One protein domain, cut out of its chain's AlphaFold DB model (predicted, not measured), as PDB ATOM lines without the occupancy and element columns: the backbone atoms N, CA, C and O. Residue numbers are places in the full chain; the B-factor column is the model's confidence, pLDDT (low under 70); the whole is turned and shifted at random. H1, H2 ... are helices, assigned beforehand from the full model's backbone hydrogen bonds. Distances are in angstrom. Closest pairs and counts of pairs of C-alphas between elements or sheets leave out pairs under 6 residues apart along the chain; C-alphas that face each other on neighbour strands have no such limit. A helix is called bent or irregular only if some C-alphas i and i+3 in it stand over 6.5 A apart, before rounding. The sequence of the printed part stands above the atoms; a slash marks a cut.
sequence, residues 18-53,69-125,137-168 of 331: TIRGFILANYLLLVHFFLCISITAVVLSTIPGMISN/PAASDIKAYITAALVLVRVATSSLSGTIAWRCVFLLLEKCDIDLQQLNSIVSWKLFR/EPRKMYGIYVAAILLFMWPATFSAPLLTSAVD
ATOM      1  N   THR A  18     135.421  87.898 141.479       67.69
ATOM      2  CA  THR A  18     136.434  88.962 141.332       67.69
ATOM      3  C   THR A  18     135.822  90.360 141.333       67.69
ATOM      4  O   THR A  18     136.332  91.248 142.009       67.69
ATOM      5  N   ILE A  19     134.690  90.546 140.648       71.00
ATOM      6  CA  ILE A  19     133.980  91.837 140.616       71.00
ATOM      7  C   ILE A  19     133.384  92.148 141.990       71.00
ATOM      8  O   ILE A  19     133.455  93.277 142.463       71.00
ATOM      9  N   ARG A  20     132.838  91.139 142.676       76.69
ATOM     10  CA  ARG A  20     132.212  91.322 143.988       76.69
ATOM     11  C   ARG A  20     133.249  91.673 145.051       76.69
ATOM     12  O   ARG A  20     133.042  92.625 145.791       76.69
ATOM     13  N   GLY A  21     134.388  90.977 145.068       75.81
ATOM     14  CA  GLY A  21     135.526  91.317 145.923       75.81
ATOM     15  C   GLY A  21     136.117  92.687 145.594       75.81
ATOM     16  O   GLY A  21     136.518  93.413 146.496       75.81
ATOM     17  N   PHE A  22     136.098  93.084 144.321       70.94
ATOM     18  CA  PHE A  22     136.540  94.404 143.886       70.94
ATOM     19  C   PHE A  22     135.604  95.523 144.360       70.94
ATOM     20  O   PHE A  22     136.073  96.519 144.905       70.94
ATOM     21  N   ILE A  23     134.287  95.356 144.226       78.56
ATOM     22  CA  ILE A  23     133.306  96.312 144.759       78.56
ATOM     23  C   ILE A  23     133.428  96.376 146.285       78.56
ATOM     24  O   ILE A  23     133.479  97.465 146.848       78.56
ATOM     25  N   LEU A  24     133.576  95.228 146.953       80.50
ATOM     26  CA  LEU A  24     133.757  95.167 148.404       80.50
ATOM     27  C   LEU A  24     135.096  95.762 148.869       80.50
ATOM     28  O   LEU A  24     135.207  96.196 150.007       80.50
ATOM     29  N   ALA A  25     136.116  95.797 148.011       76.12
ATOM     30  CA  ALA A  25     137.393  96.435 148.317       76.12
ATOM     31  C   ALA A  25     137.354  97.956 148.105       76.12
ATOM     32  O   ALA A  25     138.055  98.686 148.803       76.12
ATOM     33  N   ASN A  26     136.531  98.438 147.166       78.06
ATOM     34  CA  ASN A  26     136.464  99.852 146.789       78.06
ATOM     35  C   ASN A  26     135.239 100.595 147.354       78.06
ATOM     36  O   ASN A  26     135.167 101.815 147.217       78.06
ATOM     37  N   TYR A  27     134.289  99.917 148.017       84.44
ATOM     38  CA  TYR A  27     133.087 100.574 148.555       84.44
ATOM     39  C   TYR A  27     133.441 101.709 149.523       84.44
ATOM     40  O   TYR A  27     132.786 102.744 149.529       84.44
ATOM     41  N   LEU A  28     134.516 101.541 150.295       78.38
ATOM     42  CA  LEU A  28     134.965 102.524 151.274       78.38
ATOM     43  C   LEU A  28     135.472 103.812 150.601       78.38
ATOM     44  O   LEU A  28     135.284 104.902 151.136       78.38
ATOM     45  N   LEU A  29     136.033 103.701 149.392       73.44
ATOM     46  CA  LEU A  29     136.448 104.839 148.570       73.44
ATOM     47  C   LEU A  29     135.229 105.585 148.018       73.44
ATOM     48  O   LEU A  29     135.177 106.810 148.098       73.44
ATOM     49  N   LEU A  30     134.215 104.855 147.536       78.25
ATOM     50  CA  LEU A  30     132.947 105.456 147.111       78.25
ATOM     51  C   LEU A  30     132.243 106.161 148.276       78.25
ATOM     52  O   LEU A  30     131.837 107.311 148.131       78.25
ATOM     53  N   VAL A  31     132.154 105.518 149.443       83.19
ATOM     54  CA  VAL A  31     131.580 106.123 150.656       83.19
ATOM     55  C   VAL A  31     132.333 107.400 151.032       83.19
ATOM     56  O   VAL A  31     131.698 108.411 151.317       83.19
ATOM     57  N   HIS A  32     133.668 107.394 150.974       78.56
ATOM     58  CA  HIS A  32     134.462 108.594 151.232       78.56
ATOM     59  C   HIS A  32     134.177 109.714 150.229       78.56
ATOM     60  O   HIS A  32     133.981 110.856 150.637       78.56
ATOM     61  N   PHE A  33     134.108 109.393 148.937       77.12
ATOM     62  CA  PHE A  33     133.795 110.362 147.890       77.12
ATOM     63  C   PHE A  33     132.433 111.028 148.127       77.12
ATOM     64  O   PHE A  33     132.341 112.257 148.140       77.12
ATOM     65  N   PHE A  34     131.396 110.233 148.409       83.00
ATOM     66  CA  PHE A  34     130.070 110.762 148.733       83.00
ATOM     67  C   PHE A  34     130.061 111.576 150.032       83.00
ATOM     68  O   PHE A  34     129.377 112.594 150.096       83.00
ATOM     69  N   LEU A  35     130.844 111.179 151.037       80.81
ATOM     70  CA  LEU A  35     130.972 111.911 152.298       80.81
ATOM     71  C   LEU A  35     131.703 113.256 152.117       80.81
ATOM     72  O   LEU A  35     131.310 114.256 152.708       80.81
ATOM     73  N   CYS A  36     132.723 113.328 151.260       75.31
ATOM     74  CA  CYS A  36     133.373 114.594 150.912       75.31
ATOM     75  C   CYS A  36     132.433 115.529 150.142       75.31
ATOM     76  O   CYS A  36     132.386 116.727 150.435       75.31
ATOM     77  N   ILE A  37     131.658 114.992 149.191       78.44
ATOM     78  CA  ILE A  37     130.641 115.766 148.468       78.44
ATOM     79  C   ILE A  37     129.566 116.265 149.434       78.44
ATOM     80  O   ILE A  37     129.207 117.437 149.366       78.44
ATOM     81  N   SER A  38     129.080 115.422 150.350       83.62
ATOM     82  CA  SER A  38     128.030 115.815 151.292       83.62
ATOM     83  C   SER A  38     128.508 116.889 152.268       83.62
ATOM     84  O   SER A  38     127.800 117.873 152.451       83.62
ATOM     85  N   ILE A  39     129.724 116.777 152.818       80.12
ATOM     86  CA  ILE A  39     130.313 117.829 153.663       80.12
ATOM     87  C   ILE A  39     130.441 119.136 152.878       80.12
ATOM     88  O   ILE A  39     130.039 120.187 153.371       80.12
ATOM     89  N   THR A  40     130.946 119.079 151.643       76.56
ATOM     90  CA  THR A  40     131.090 120.274 150.795       76.56
ATOM     91  C   THR A  40     129.728 120.906 150.502       76.56
ATOM     92  O   THR A  40     129.580 122.120 150.612       76.56
ATOM     93  N   ALA A  41     128.715 120.094 150.195       79.88
ATOM     94  CA  ALA A  41     127.353 120.556 149.948       79.88
ATOM     95  C   ALA A  41     126.706 121.174 151.198       79.88
ATOM     96  O   ALA A  41     126.049 122.202 151.081       79.88
ATOM     97  N   VAL A  42     126.918 120.596 152.387       83.31
ATOM     98  CA  VAL A  42     126.438 121.150 153.667       83.31
ATOM     99  C   VAL A  42     127.119 122.483 153.979       83.31
ATOM    100  O   VAL A  42     126.457 123.437 154.377       83.31
ATOM    101  N   VAL A  43     128.430 122.592 153.764       76.31
ATOM    102  CA  VAL A  43     129.149 123.864 153.937       76.31
ATOM    103  C   VAL A  43     128.617 124.912 152.951       76.31
ATOM    104  O   VAL A  43     128.263 126.014 153.358       76.31
ATOM    105  N   LEU A  44     128.458 124.564 151.673       72.56
ATOM    106  CA  LEU A  44     127.930 125.482 150.659       72.56
ATOM    107  C   LEU A  44     126.457 125.861 150.864       72.56
ATOM    108  O   LEU A  44     126.073 126.954 150.464       72.56
ATOM    109  N   SER A  45     125.631 125.008 151.475       79.62
ATOM    110  CA  SER A  45     124.223 125.324 151.752       79.62
ATOM    111  C   SER A  45     124.027 126.112 153.048       79.62
ATOM    112  O   SER A  45     123.051 126.849 153.171       79.62
ATOM    113  N   THR A  46     124.962 126.010 153.998       76.00
ATOM    114  CA  THR A  46     124.915 126.755 155.268       76.00
ATOM    115  C   THR A  46     125.482 128.170 155.156       76.00
ATOM    116  O   THR A  46     124.981 129.075 155.824       76.00
ATOM    117  N   ILE A  47     126.465 128.399 154.279       69.31
ATOM    118  CA  ILE A  47     127.087 129.720 154.077       69.31
ATOM    119  C   ILE A  47     126.085 130.817 153.646       69.31
ATOM    120  O   ILE A  47     126.116 131.892 154.248       69.31
ATOM    121  N   PRO A  48     125.165 130.601 152.681       62.00
ATOM    122  CA  PRO A  48     124.236 131.639 152.233       62.00
ATOM    123  C   PRO A  48     123.344 132.167 153.362       62.00
ATOM    124  O   PRO A  48     123.081 133.364 153.418       62.00
ATOM    125  N   GLY A  49     122.929 131.296 154.291       57.44
ATOM    126  CA  GLY A  49     122.079 131.667 155.427       57.44
ATOM    127  C   GLY A  49     122.812 132.396 156.558       57.44
ATOM    128  O   GLY A  49     122.170 133.069 157.366       57.44
ATOM    129  N   MET A  50     124.145 132.283 156.618       53.50
ATOM    130  CA  MET A  50     124.972 133.024 157.579       53.50
ATOM    131  C   MET A  50     125.342 134.427 157.085       53.50
ATOM    132  O   MET A  50     125.578 135.306 157.907       53.50
ATOM    133  N   ILE A  51     125.373 134.655 155.767       53.34
ATOM    134  CA  ILE A  51     125.716 135.965 155.185       53.34
ATOM    135  C   ILE A  51     124.493 136.902 155.137       53.34
ATOM    136  O   ILE A  51     124.657 138.112 155.257       53.34
ATOM    137  N   SER A  52     123.271 136.368 155.027       46.41
ATOM    138  CA  SER A  52     122.037 137.160 154.862       46.41
ATOM    139  C   SER A  52     121.352 137.607 156.162       46.41
ATOM    140  O   SER A  52     120.265 138.174 156.125       46.41
ATOM    141  N   ASN A  53     121.946 137.362 157.333       44.31
ATOM    142  CA  ASN A  53     121.305 137.647 158.623       44.31
ATOM    143  C   ASN A  53     121.881 138.870 159.348       44.31
ATOM    144  O   ASN A  53     121.967 138.888 160.573       44.31
ATOM    145  N   PRO A  69     127.217 135.352 163.852       61.44
ATOM    146  CA  PRO A  69     128.607 134.913 163.919       61.44
ATOM    147  C   PRO A  69     129.521 135.940 163.247       61.44
ATOM    148  O   PRO A  69     129.204 136.482 162.184       61.44
ATOM    149  N   ALA A  70     130.681 136.205 163.848       65.50
ATOM    150  CA  ALA A  70     131.626 137.152 163.279       65.50
ATOM    151  C   ALA A  70     132.251 136.574 161.996       65.50
ATOM    152  O   ALA A  70     132.421 135.364 161.854       65.50
ATOM    153  N   ALA A  71     132.700 137.432 161.073       66.25
ATOM    154  CA  ALA A  71     133.401 136.986 159.860       66.25
ATOM    155  C   ALA A  71     134.665 136.142 160.159       66.25
ATOM    156  O   ALA A  71     135.059 135.289 159.363       66.25
ATOM    157  N   SER A  72     135.292 136.350 161.326       67.69
ATOM    158  CA  SER A  72     136.376 135.495 161.833       67.69
ATOM    159  C   SER A  72     135.917 134.066 162.106       67.69
ATOM    160  O   SER A  72     136.666 133.130 161.840       67.69
ATOM    161  N   ASP A  73     134.691 133.901 162.589       71.25
ATOM    162  CA  ASP A  73     134.135 132.610 162.980       71.25
ATOM    163  C   ASP A  73     133.789 131.811 161.726       71.25
ATOM    164  O   ASP A  73     134.133 130.638 161.627       71.25
ATOM    165  N   ILE A  74     133.232 132.469 160.702       73.94
ATOM    166  CA  ILE A  74     132.973 131.854 159.390       73.94
ATOM    167  C   ILE A  74     134.279 131.340 158.768       73.94
ATOM    168  O   ILE A  74     134.348 130.190 158.329       73.94
ATOM    169  N   LYS A  75     135.347 132.151 158.778       74.31
ATOM    170  CA  LYS A  75     136.678 131.696 158.333       74.31
ATOM    171  C   LYS A  75     137.170 130.509 159.157       74.31
ATOM    172  O   LYS A  75     137.657 129.537 158.578       74.31
ATOM    173  N   ALA A  76     137.035 130.570 160.483       75.44
ATOM    174  CA  ALA A  76     137.444 129.488 161.370       75.44
ATOM    175  C   ALA A  76     136.709 128.183 161.024       75.44
ATOM    176  O   ALA A  76     137.364 127.158 160.847       75.44
ATOM    177  N   TYR A  77     135.394 128.224 160.794       76.38
ATOM    178  CA  TYR A  77     134.616 127.061 160.356       76.38
ATOM    179  C   TYR A  77     135.079 126.508 159.006       76.38
ATOM    180  O   TYR A  77     135.274 125.299 158.884       76.38
ATOM    181  N   ILE A  78     135.316 127.369 158.010       78.00
ATOM    182  CA  ILE A  78     135.805 126.943 156.688       78.00
ATOM    183  C   ILE A  78     137.181 126.276 156.815       78.00
ATOM    184  O   ILE A  78     137.394 125.183 156.287       78.00
ATOM    185  N   THR A  79     138.110 126.892 157.553       79.38
ATOM    186  CA  THR A  79     139.446 126.316 157.776       79.38
ATOM    187  C   THR A  79     139.389 125.008 158.563       79.38
ATOM    188  O   THR A  79     140.065 124.051 158.188       79.38
ATOM    189  N   ALA A  80     138.542 124.912 159.589       79.25
ATOM    190  CA  ALA A  80     138.347 123.686 160.356       79.25
ATOM    191  C   ALA A  80     137.771 122.558 159.484       79.25
ATOM    192  O   ALA A  80     138.276 121.434 159.522       79.25
ATOM    193  N   ALA A  81     136.774 122.856 158.645       78.31
ATOM    194  CA  ALA A  81     136.203 121.897 157.703       78.31
ATOM    195  C   ALA A  81     137.250 121.409 156.687       78.31
ATOM    196  O   ALA A  81     137.379 120.205 156.463       78.31
ATOM    197  N   LEU A  82     138.054 122.319 156.131       77.62
ATOM    198  CA  LEU A  82     139.166 121.984 155.234       77.62
ATOM    199  C   LEU A  82     140.202 121.075 155.903       77.62
ATOM    200  O   LEU A  82     140.659 120.108 155.290       77.62
ATOM    201  N   VAL A  83     140.561 121.354 157.159       80.25
ATOM    202  CA  VAL A  83     141.490 120.515 157.930       80.25
ATOM    203  C   VAL A  83     140.898 119.126 158.161       80.25
ATOM    204  O   VAL A  83     141.592 118.136 157.933       80.25
ATOM    205  N   LEU A  84     139.621 119.025 158.539       76.81
ATOM    206  CA  LEU A  84     138.942 117.738 158.725       76.81
ATOM    207  C   LEU A  84     138.905 116.918 157.434       76.81
ATOM    208  O   LEU A  84     139.268 115.740 157.450       76.81
ATOM    209  N   VAL A  85     138.538 117.542 156.311       77.56
ATOM    210  CA  VAL A  85     138.563 116.892 154.994       77.56
ATOM    211  C   VAL A  85     139.977 116.415 154.675       77.56
ATOM    212  O   VAL A  85     140.163 115.259 154.308       77.56
ATOM    213  N   ARG A  86     140.998 117.248 154.906       81.00
ATOM    214  CA  ARG A  86     142.396 116.878 154.658       81.00
ATOM    215  C   ARG A  86     142.851 115.693 155.509       81.00
ATOM    216  O   ARG A  86     143.516 114.803 154.980       81.00
ATOM    217  N   VAL A  87     142.512 115.656 156.796       79.19
ATOM    218  CA  VAL A  87     142.856 114.541 157.698       79.19
ATOM    219  C   VAL A  87     142.141 113.257 157.269       79.19
ATOM    220  O   VAL A  87     142.770 112.195 157.186       79.19
ATOM    221  N   ALA A  88     140.857 113.351 156.918       78.50
ATOM    222  CA  ALA A  88     140.081 112.219 156.423       78.50
ATOM    223  C   ALA A  88     140.667 111.672 155.111       78.50
ATOM    224  O   ALA A  88     140.961 110.481 155.013       78.50
ATOM    225  N   THR A  89     140.940 112.537 154.134       80.00
ATOM    226  CA  THR A  89     141.524 112.120 152.854       80.00
ATOM    227  C   THR A  89     142.943 111.574 153.025       80.00
ATOM    228  O   THR A  89     143.291 110.575 152.398       80.00
ATOM    229  N   SER A  90     143.754 112.151 153.918       81.50
ATOM    230  CA  SER A  90     145.123 111.675 154.172       81.50
ATOM    231  C   SER A  90     145.131 110.274 154.788       81.50
ATOM    232  O   SER A  90     145.854 109.402 154.303       81.50
ATOM    233  N   SER A  91     144.290 110.020 155.796       82.12
ATOM    234  CA  SER A  91     144.213 108.698 156.441       82.12
ATOM    235  C   SER A  91     143.715 107.606 155.483       82.12
ATOM    236  O   SER A  91     144.224 106.480 155.480       82.12
ATOM    237  N   LEU A  92     142.786 107.952 154.593       80.69
ATOM    238  CA  LEU A  92     142.254 107.030 153.592       80.69
ATOM    239  C   LEU A  92     143.213 106.790 152.428       80.69
ATOM    240  O   LEU A  92     143.314 105.660 151.943       80.69
ATOM    241  N   SER A  93     143.970 107.813 152.026       83.06
ATOM    242  CA  SER A  93     144.938 107.691 150.937       83.06
ATOM    243  C   SER A  93     146.009 106.638 151.222       83.06
ATOM    244  O   SER A  93     146.310 105.826 150.349       83.06
ATOM    245  N   GLY A  94     146.497 106.559 152.466       84.94
ATOM    246  CA  GLY A  94     147.462 105.538 152.875       84.94
ATOM    247  C   GLY A  94     146.903 104.118 152.750       84.94
ATOM    248  O   GLY A  94     147.576 103.225 152.235       84.94
ATOM    249  N   THR A  95     145.640 103.919 153.137       84.19
ATOM    250  CA  THR A  95     144.981 102.605 153.058       84.19
ATOM    251  C   THR A  95     144.806 102.163 151.603       84.19
ATOM    252  O   THR A  95     145.094 101.014 151.260       84.19
ATOM    253  N   ILE A  96     144.380 103.075 150.726       83.06
ATOM    254  CA  ILE A  96     144.202 102.803 149.293       83.06
ATOM    255  C   ILE A  96     145.553 102.555 148.619       83.06
ATOM    256  O   ILE A  96     145.683 101.600 147.852       83.06
ATOM    257  N   ALA A  97     146.570 103.360 148.933       84.94
ATOM    258  CA  ALA A  97     147.919 103.182 148.406       84.94
ATOM    259  C   ALA A  97     148.478 101.798 148.769       84.94
ATOM    260  O   ALA A  97     148.955 101.078 147.895       84.94
ATOM    261  N   TRP A  98     148.325 101.373 150.027       87.12
ATOM    262  CA  TRP A  98     148.766 100.052 150.479       87.12
ATOM    263  C   TRP A  98     148.035  98.906 149.762       87.12
ATOM    264  O   TRP A  98     148.638  97.904 149.377       87.12
ATOM    265  N   ARG A  99     146.732  99.064 149.501       83.62
ATOM    266  CA  ARG A  99     145.955  98.098 148.706       83.62
ATOM    267  C   ARG A  99     146.394  98.059 147.242       83.62
ATOM    268  O   ARG A  99     146.470  96.971 146.675       83.62
ATOM    269  N   CYS A 100     146.715  99.207 146.646       82.25
ATOM    270  CA  CYS A 100     147.259  99.276 145.289       82.25
ATOM    271  C   CYS A 100     148.609  98.556 145.198       82.25
ATOM    272  O   CYS A 100     148.838  97.818 144.243       82.25
ATOM    273  N   VAL A 101     149.464  98.704 146.215       84.75
ATOM    274  CA  VAL A 101     150.734  97.972 146.318       84.75
ATOM    275  C   VAL A 101     150.495  96.463 146.331       84.75
ATOM    276  O   VAL A 101     151.104  95.751 145.540       84.75
ATOM    277  N   PHE A 102     149.568  95.961 147.152       83.81
ATOM    278  CA  PHE A 102     149.255  94.529 147.157       83.81
ATOM    279  C   PHE A 102     148.674  94.027 145.834       83.81
ATOM    280  O   PHE A 102     149.045  92.946 145.382       83.81
ATOM    281  N   LEU A 103     147.805  94.807 145.186       81.38
ATOM    282  CA  LEU A 103     147.273  94.465 143.864       81.38
ATOM    283  C   LEU A 103     148.378  94.381 142.806       81.38
ATOM    284  O   LEU A 103     148.362  93.476 141.971       81.38
ATOM    285  N   LEU A 104     149.345  95.298 142.857       79.69
ATOM    286  CA  LEU A 104     150.518  95.283 141.988       79.69
ATOM    287  C   LEU A 104     151.410  94.064 142.262       79.69
ATOM    288  O   LEU A 104     151.826  93.403 141.313       79.69
ATOM    289  N   LEU A 105     151.646  93.719 143.529       82.50
ATOM    290  CA  LEU A 105     152.405  92.519 143.897       82.50
ATOM    291  C   LEU A 105     151.707  91.238 143.405       82.50
ATOM    292  O   LEU A 105     152.354  90.381 142.814       82.50
ATOM    293  N   GLU A 106     150.386  91.120 143.578       82.81
ATOM    294  CA  GLU A 106     149.644  89.900 143.221       82.81
ATOM    295  C   GLU A 106     149.430  89.735 141.705       82.81
ATOM    296  O   GLU A 106     149.428  88.613 141.200       82.81
ATOM    297  N   LYS A 107     149.188  90.825 140.959       79.38
ATOM    298  CA  LYS A 107     148.797  90.753 139.532       79.38
ATOM    299  C   LYS A 107     149.911  91.102 138.552       79.38
ATOM    300  O   LYS A 107     149.868  90.641 137.406       79.38
ATOM    301  N   CYS A 108     150.894  91.902 138.958       72.69
ATOM    302  CA  CYS A 108     151.992  92.304 138.080       72.69
ATOM    303  C   CYS A 108     153.266  91.469 138.264       72.69
ATOM    304  O   CYS A 108     154.202  91.700 137.503       72.69
ATOM    305  N   ASP A 109     153.286  90.482 139.177       78.50
ATOM    306  CA  ASP A 109     154.491  89.690 139.504       78.50
ATOM    307  C   ASP A 109     155.681  90.597 139.875       78.50
ATOM    308  O   ASP A 109     156.838  90.331 139.553       78.50
ATOM    309  N   ILE A 110     155.386  91.740 140.502       79.56
ATOM    310  CA  ILE A 110     156.428  92.664 140.939       79.56
ATOM    311  C   ILE A 110     157.064  92.061 142.183       79.56
ATOM    312  O   ILE A 110     156.388  91.794 143.174       79.56
ATOM    313  N   ASP A 111     158.375  91.863 142.127       83.19
ATOM    314  CA  ASP A 111     159.133  91.390 143.275       83.19
ATOM    315  C   ASP A 111     159.172  92.473 144.372       83.19
ATOM    316  O   ASP A 111     159.304  93.672 144.093       83.19
ATOM    317  N   LEU A 112     159.105  92.058 145.640       82.12
ATOM    318  CA  LEU A 112     159.235  92.938 146.808       82.12
ATOM    319  C   LEU A 112     160.543  93.734 146.762       82.12
ATOM    320  O   LEU A 112     160.585  94.881 147.208       82.12
ATOM    321  N   GLN A 113     161.597  93.157 146.179       80.62
ATOM    322  CA  GLN A 113     162.884  93.823 146.005       80.62
ATOM    323  C   GLN A 113     162.804  94.985 144.999       80.62
ATOM    324  O   GLN A 113     163.371  96.053 145.244       80.62
ATOM    325  N   GLN A 114     162.037  94.826 143.913       78.19
ATOM    326  CA  GLN A 114     161.781  95.906 142.955       78.19
ATOM    327  C   GLN A 114     160.915  96.996 143.572       78.19
ATOM    328  O   GLN A 114     161.254  98.173 143.443       78.19
ATOM    329  N   LEU A 115     159.854  96.618 144.292       82.06
ATOM    330  CA  LEU A 115     159.004  97.567 145.007       82.06
ATOM    331  C   LEU A 115     159.817  98.380 146.026       82.06
ATOM    332  O   LEU A 115     159.724  99.605 146.048       82.06
ATOM    333  N   ASN A 116     160.655  97.719 146.828       84.75
ATOM    334  CA  ASN A 116     161.520  98.394 147.791       84.75
ATOM    335  C   ASN A 116     162.535  99.315 147.090       84.75
ATOM    336  O   ASN A 116     162.817 100.406 147.579       84.75
ATOM    337  N   SER A 117     163.031  98.949 145.902       79.69
ATOM    338  CA  SER A 117     163.869  99.857 145.105       79.69
ATOM    339  C   SER A 117     163.093 101.080 144.593       79.69
ATOM    340  O   SER A 117     163.612 102.186 144.664       79.69
ATOM    341  N   ILE A 118     161.831 100.918 144.167       77.81
ATOM    342  CA  ILE A 118     160.974 102.018 143.691       77.81
ATOM    343  C   ILE A 118     160.630 102.977 144.838       77.81
ATOM    344  O   ILE A 118     160.601 104.187 144.644       77.81
ATOM    345  N   VAL A 119     160.380 102.447 146.037       79.25
ATOM    346  CA  VAL A 119     160.055 103.260 147.219       79.25
ATOM    347  C   VAL A 119     161.301 103.942 147.790       79.25
ATOM    348  O   VAL A 119     161.231 105.098 148.203       79.25
ATOM    349  N   SER A 120     162.448 103.256 147.805       82.00
ATOM    350  CA  SER A 120     163.696 103.813 148.344       82.00
ATOM    351  C   SER A 120     164.384 104.794 147.393       82.00
ATOM    352  O   SER A 120     165.108 105.678 147.855       82.00
ATOM    353  N   TRP A 121     164.161 104.691 146.079       59.34
ATOM    354  CA  TRP A 121     164.745 105.606 145.102       59.34
ATOM    355  C   TRP A 121     163.709 106.617 144.611       59.34
ATOM    356  O   TRP A 121     162.829 106.310 143.817       59.34
ATOM    357  N   LYS A 122     163.898 107.889 144.991       55.03
ATOM    358  CA  LYS A 122     163.145 109.072 144.513       55.03
ATOM    359  C   LYS A 122     163.201 109.318 142.993       55.03
ATOM    360  O   LYS A 122     162.693 110.329 142.515       55.03
ATOM    361  N   LEU A 123     163.844 108.442 142.229       47.97
ATOM    362  CA  LEU A 123     164.031 108.584 140.797       47.97
ATOM    363  C   LEU A 123     163.099 107.613 140.085       47.97
ATOM    364  O   LEU A 123     163.361 106.412 140.032       47.97
ATOM    365  N   PHE A 124     162.052 108.173 139.478       52.78
ATOM    366  CA  PHE A 124     161.396 107.612 138.301       52.78
ATOM    367  C   PHE A 124     162.469 107.348 137.238       52.78
ATOM    368  O   PHE A 124     162.684 108.158 136.338       52.78
ATOM    369  N   ARG A 125     163.202 106.238 137.333       52.19
ATOM    370  CA  ARG A 125     163.934 105.746 136.175       52.19
ATOM    371  C   ARG A 125     162.868 105.233 135.215       52.19
ATOM    372  O   ARG A 125     162.164 104.291 135.583       52.19
ATOM    373  N   GLU A 137     146.614  91.200 126.974       64.25
ATOM    374  CA  GLU A 137     145.719  92.362 127.109       64.25
ATOM    375  C   GLU A 137     145.275  92.716 128.546       64.25
ATOM    376  O   GLU A 137     145.256  93.912 128.854       64.25
ATOM    377  N   PRO A 138     144.993  91.773 129.479       65.88
ATOM    378  CA  PRO A 138     144.509  92.159 130.807       65.88
ATOM    379  C   PRO A 138     145.518  92.959 131.645       65.88
ATOM    380  O   PRO A 138     145.104  93.739 132.499       65.88
ATOM    381  N   ARG A 139     146.837  92.843 131.411       65.50
ATOM    382  CA  ARG A 139     147.848  93.546 132.230       65.50
ATOM    383  C   ARG A 139     147.825  95.068 132.056       65.50
ATOM    384  O   ARG A 139     148.086  95.790 133.016       65.50
ATOM    385  N   LYS A 140     147.487  95.569 130.861       73.88
ATOM    386  CA  LYS A 140     147.465  97.019 130.589       73.88
ATOM    387  C   LYS A 140     146.338  97.734 131.339       73.88
ATOM    388  O   LYS A 140     146.535  98.859 131.790       73.88
ATOM    389  N   MET A 141     145.191  97.074 131.523       77.19
ATOM    390  CA  MET A 141     144.036  97.676 132.196       77.19
ATOM    391  C   MET A 141     144.302  97.956 133.682       77.19
ATOM    392  O   MET A 141     143.942  99.023 134.172       77.19
ATOM    393  N   TYR A 142     144.999  97.059 134.389       77.06
ATOM    394  CA  TYR A 142     145.324  97.262 135.808       77.06
ATOM    395  C   TYR A 142     146.311  98.412 136.036       77.06
ATOM    396  O   TYR A 142     146.143  99.180 136.980       77.06
ATOM    397  N   GLY A 143     147.308  98.572 135.160       78.75
ATOM    398  CA  GLY A 143     148.252  99.691 135.245       78.75
ATOM    399  C   GLY A 143     147.563 101.044 135.061       78.75
ATOM    400  O   GLY A 143     147.774 101.957 135.856       78.75
ATOM    401  N   ILE A 144     146.677 101.148 134.062       82.62
ATOM    402  CA  ILE A 144     145.860 102.351 133.837       82.62
ATOM    403  C   ILE A 144     144.939 102.610 135.034       82.62
ATOM    404  O   ILE A 144     144.784 103.756 135.441       82.62
ATOM    405  N   TYR A 145     144.371 101.565 135.637       80.75
ATOM    406  CA  TYR A 145     143.511 101.695 136.812       80.75
ATOM    407  C   TYR A 145     144.254 102.257 138.033       80.75
ATOM    408  O   TYR A 145     143.788 103.212 138.654       80.75
ATOM    409  N   VAL A 146     145.431 101.713 138.356       81.00
ATOM    410  CA  VAL A 146     146.262 102.231 139.454       81.00
ATOM    411  C   VAL A 146     146.694 103.672 139.167       81.00
ATOM    412  O   VAL A 146     146.634 104.517 140.060       81.00
ATOM    413  N   ALA A 147     147.059 103.977 137.918       81.56
ATOM    414  CA  ALA A 147     147.376 105.340 137.501       81.56
ATOM    415  C   ALA A 147     146.172 106.284 137.654       81.56
ATOM    416  O   ALA A 147     146.342 107.393 138.148       81.56
ATOM    417  N   ALA A 148     144.962 105.842 137.303       81.38
ATOM    418  CA  ALA A 148     143.742 106.620 137.479       81.38
ATOM    419  C   ALA A 148     143.448 106.888 138.964       81.38
ATOM    420  O   ALA A 148     143.165 108.030 139.313       81.38
ATOM    421  N   ILE A 149     143.582 105.893 139.853       80.62
ATOM    422  CA  ILE A 149     143.426 106.099 141.308       80.62
ATOM    423  C   ILE A 149     144.430 107.135 141.823       80.62
ATOM    424  O   ILE A 149     144.050 108.048 142.557       80.62
ATOM    425  N   LEU A 150     145.702 107.010 141.436       79.44
ATOM    426  CA  LEU A 150     146.748 107.956 141.831       79.44
ATOM    427  C   LEU A 150     146.474 109.363 141.283       79.44
ATOM    428  O   LEU A 150     146.661 110.345 141.998       79.44
ATOM    429  N   LEU A 151     145.971 109.463 140.051       81.50
ATOM    430  CA  LEU A 151     145.577 110.727 139.436       81.50
ATOM    431  C   LEU A 151     144.395 111.368 140.181       81.50
ATOM    432  O   LEU A 151     144.423 112.566 140.450       81.50
ATOM    433  N   PHE A 152     143.397 110.578 140.587       77.38
ATOM    434  CA  PHE A 152     142.253 111.046 141.378       77.38
ATOM    435  C   PHE A 152     142.618 111.460 142.811       77.38
ATOM    436  O   PHE A 152     141.868 112.220 143.421       77.38
ATOM    437  N   MET A 153     143.761 111.027 143.354       76.06
ATOM    438  CA  MET A 153     144.252 111.530 144.645       76.06
ATOM    439  C   MET A 153     144.829 112.945 144.562       76.06
ATOM    440  O   MET A 153     144.898 113.643 145.574       76.06
ATOM    441  N   TRP A 154     145.240 113.395 143.376       77.62
ATOM    442  CA  TRP A 154     145.962 114.654 143.225       77.62
ATOM    443  C   TRP A 154     145.113 115.916 143.489       77.62
ATOM    444  O   TRP A 154     145.586 116.791 144.222       77.62
ATOM    445  N   PRO A 155     143.850 116.021 143.019       70.69
ATOM    446  CA  PRO A 155     142.996 117.190 143.251       70.69
ATOM    447  C   PRO A 155     142.807 117.555 144.727       70.69
ATOM    448  O   PRO A 155     142.713 118.737 145.056       70.69
ATOM    449  N   ALA A 156     142.822 116.568 145.631       71.44
ATOM    450  CA  ALA A 156     142.687 116.806 147.069       71.44
ATOM    451  C   ALA A 156     143.825 117.666 147.648       71.44
ATOM    452  O   ALA A 156     143.633 118.360 148.643       71.44
ATOM    453  N   THR A 157     145.007 117.647 147.024       75.06
ATOM    454  CA  THR A 157     146.145 118.472 147.458       75.06
ATOM    455  C   THR A 157     146.073 119.912 146.947       75.06
ATOM    456  O   THR A 157     146.603 120.810 147.599       75.06
ATOM    457  N   PHE A 158     145.369 120.151 145.836       73.88
ATOM    458  CA  PHE A 158     145.223 121.475 145.222       73.88
ATOM    459  C   PHE A 158     143.972 122.231 145.672       73.88
ATOM    460  O   PHE A 158     143.951 123.459 145.611       73.88
ATOM    461  N   SER A 159     142.938 121.538 146.153       72.06
ATOM    462  CA  SER A 159     141.689 122.183 146.572       72.06
ATOM    463  C   SER A 159     141.887 123.148 147.746       72.06
ATOM    464  O   SER A 159     141.312 124.231 147.742       72.06
ATOM    465  N   ALA A 160     142.740 122.808 148.718       70.00
ATOM    466  CA  ALA A 160     142.967 123.632 149.905       70.00
ATOM    467  C   ALA A 160     143.524 125.040 149.598       70.00
ATOM    468  O   ALA A 160     142.903 126.014 150.034       70.00
ATOM    469  N   PRO A 161     144.637 125.210 148.852       70.12
ATOM    470  CA  PRO A 161     145.121 126.546 148.508       70.12
ATOM    471  C   PRO A 161     144.127 127.317 147.630       70.12
ATOM    472  O   PRO A 161     143.934 128.502 147.875       70.12
ATOM    473  N   LEU A 162     143.436 126.649 146.694       66.44
ATOM    474  CA  LEU A 162     142.442 127.291 145.822       66.44
ATOM    475  C   LEU A 162     141.236 127.834 146.596       66.44
ATOM    476  O   LEU A 162     140.815 128.963 146.358       66.44
ATOM    477  N   LEU A 163     140.696 127.064 147.544       65.06
ATOM    478  CA  LEU A 163     139.599 127.518 148.405       65.06
ATOM    479  C   LEU A 163     140.043 128.650 149.329       65.06
ATOM    480  O   LEU A 163     139.291 129.593 149.540       65.06
ATOM    481  N   THR A 164     141.267 128.589 149.850       67.56
ATOM    482  CA  THR A 164     141.766 129.642 150.744       67.56
ATOM    483  C   THR A 164     142.009 130.950 149.984       67.56
ATOM    484  O   THR A 164     141.732 132.012 150.531       67.56
ATOM    485  N   SER A 165     142.455 130.888 148.721       63.00
ATOM    486  CA  SER A 165     142.627 132.072 147.867       63.00
ATOM    487  C   SER A 165     141.322 132.598 147.270       63.00
ATOM    488  O   SER A 165     141.217 133.783 146.989       63.00
ATOM    489  N   ALA A 166     140.327 131.734 147.041       63.66
ATOM    490  CA  ALA A 166     139.043 132.153 146.475       63.66
ATOM    491  C   ALA A 166     138.194 132.951 147.473       63.66
ATOM    492  O   ALA A 166     137.327 133.722 147.071       63.66
ATOM    493  N   VAL A 167     138.442 132.782 148.774       60.12
ATOM    494  CA  VAL A 167     137.755 133.527 149.828       60.12
ATOM    495  C   VAL A 167     138.596 134.746 150.231       60.12
ATOM    496  O   VAL A 167     138.987 134.906 151.391       60.12
ATOM    497  N   ASP A 168     138.866 135.623 149.265       56.56
ATOM    498  CA  ASP A 168     139.308 136.983 149.564       56.56
ATOM    499  C   ASP A 168     138.081 137.795 149.975       56.56
ATOM    500  O   ASP A 168     137.190 138.106 149.186       56.56
TER     501      ASP A 168
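This is residues 18 to 53, 69 to 125 and 137 to 168 of the 331 residues of an uncharacterized protein of Pyronema omphalodes (strain CBS 100304) (UniProt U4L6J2). Three helical rods run loosely side by side: bent H1, long H2, and H4 followed by H5. Short H3 folds back at H2's end. The printed part, 125 residues with five named helices, is all helix and loose, radius of gyration of the C-alphas 19.2 A, spanning 61 by 36 by 22 A.

H1, residues 18 to 51, one helix by its hydrogen bonds, is bent, C-alphas 25 and 28 being 7.2 A apart, into H1a to residue 25 and H1b from 28. H2, residues 71 to 108, touches H4, residues 138 to 153; the closest C-alphas, Cys 100 and Val 146, are 6.6 A apart. H1b and H5, residues 155 to 166, only just touch H2, each with 3 pairs of C-alphas within 8 A. H5 is only just irregular: C-alphas 157 and 160 are 6.54 A apart. In H1a and H3, residues 112 to 120, every O i to N i+4 pair is within hydrogen-bond range.

H2 begins at C-alpha 71 (133.401, 136.986, 159.860); H5 ends at C-alpha 166 (139.043, 132.153, 146.475).

Across the cuts, C-alphas 53 and 69 are 9.4 A apart, 125 and 137 24.4 A; 27 printed residues are under pLDDT 70.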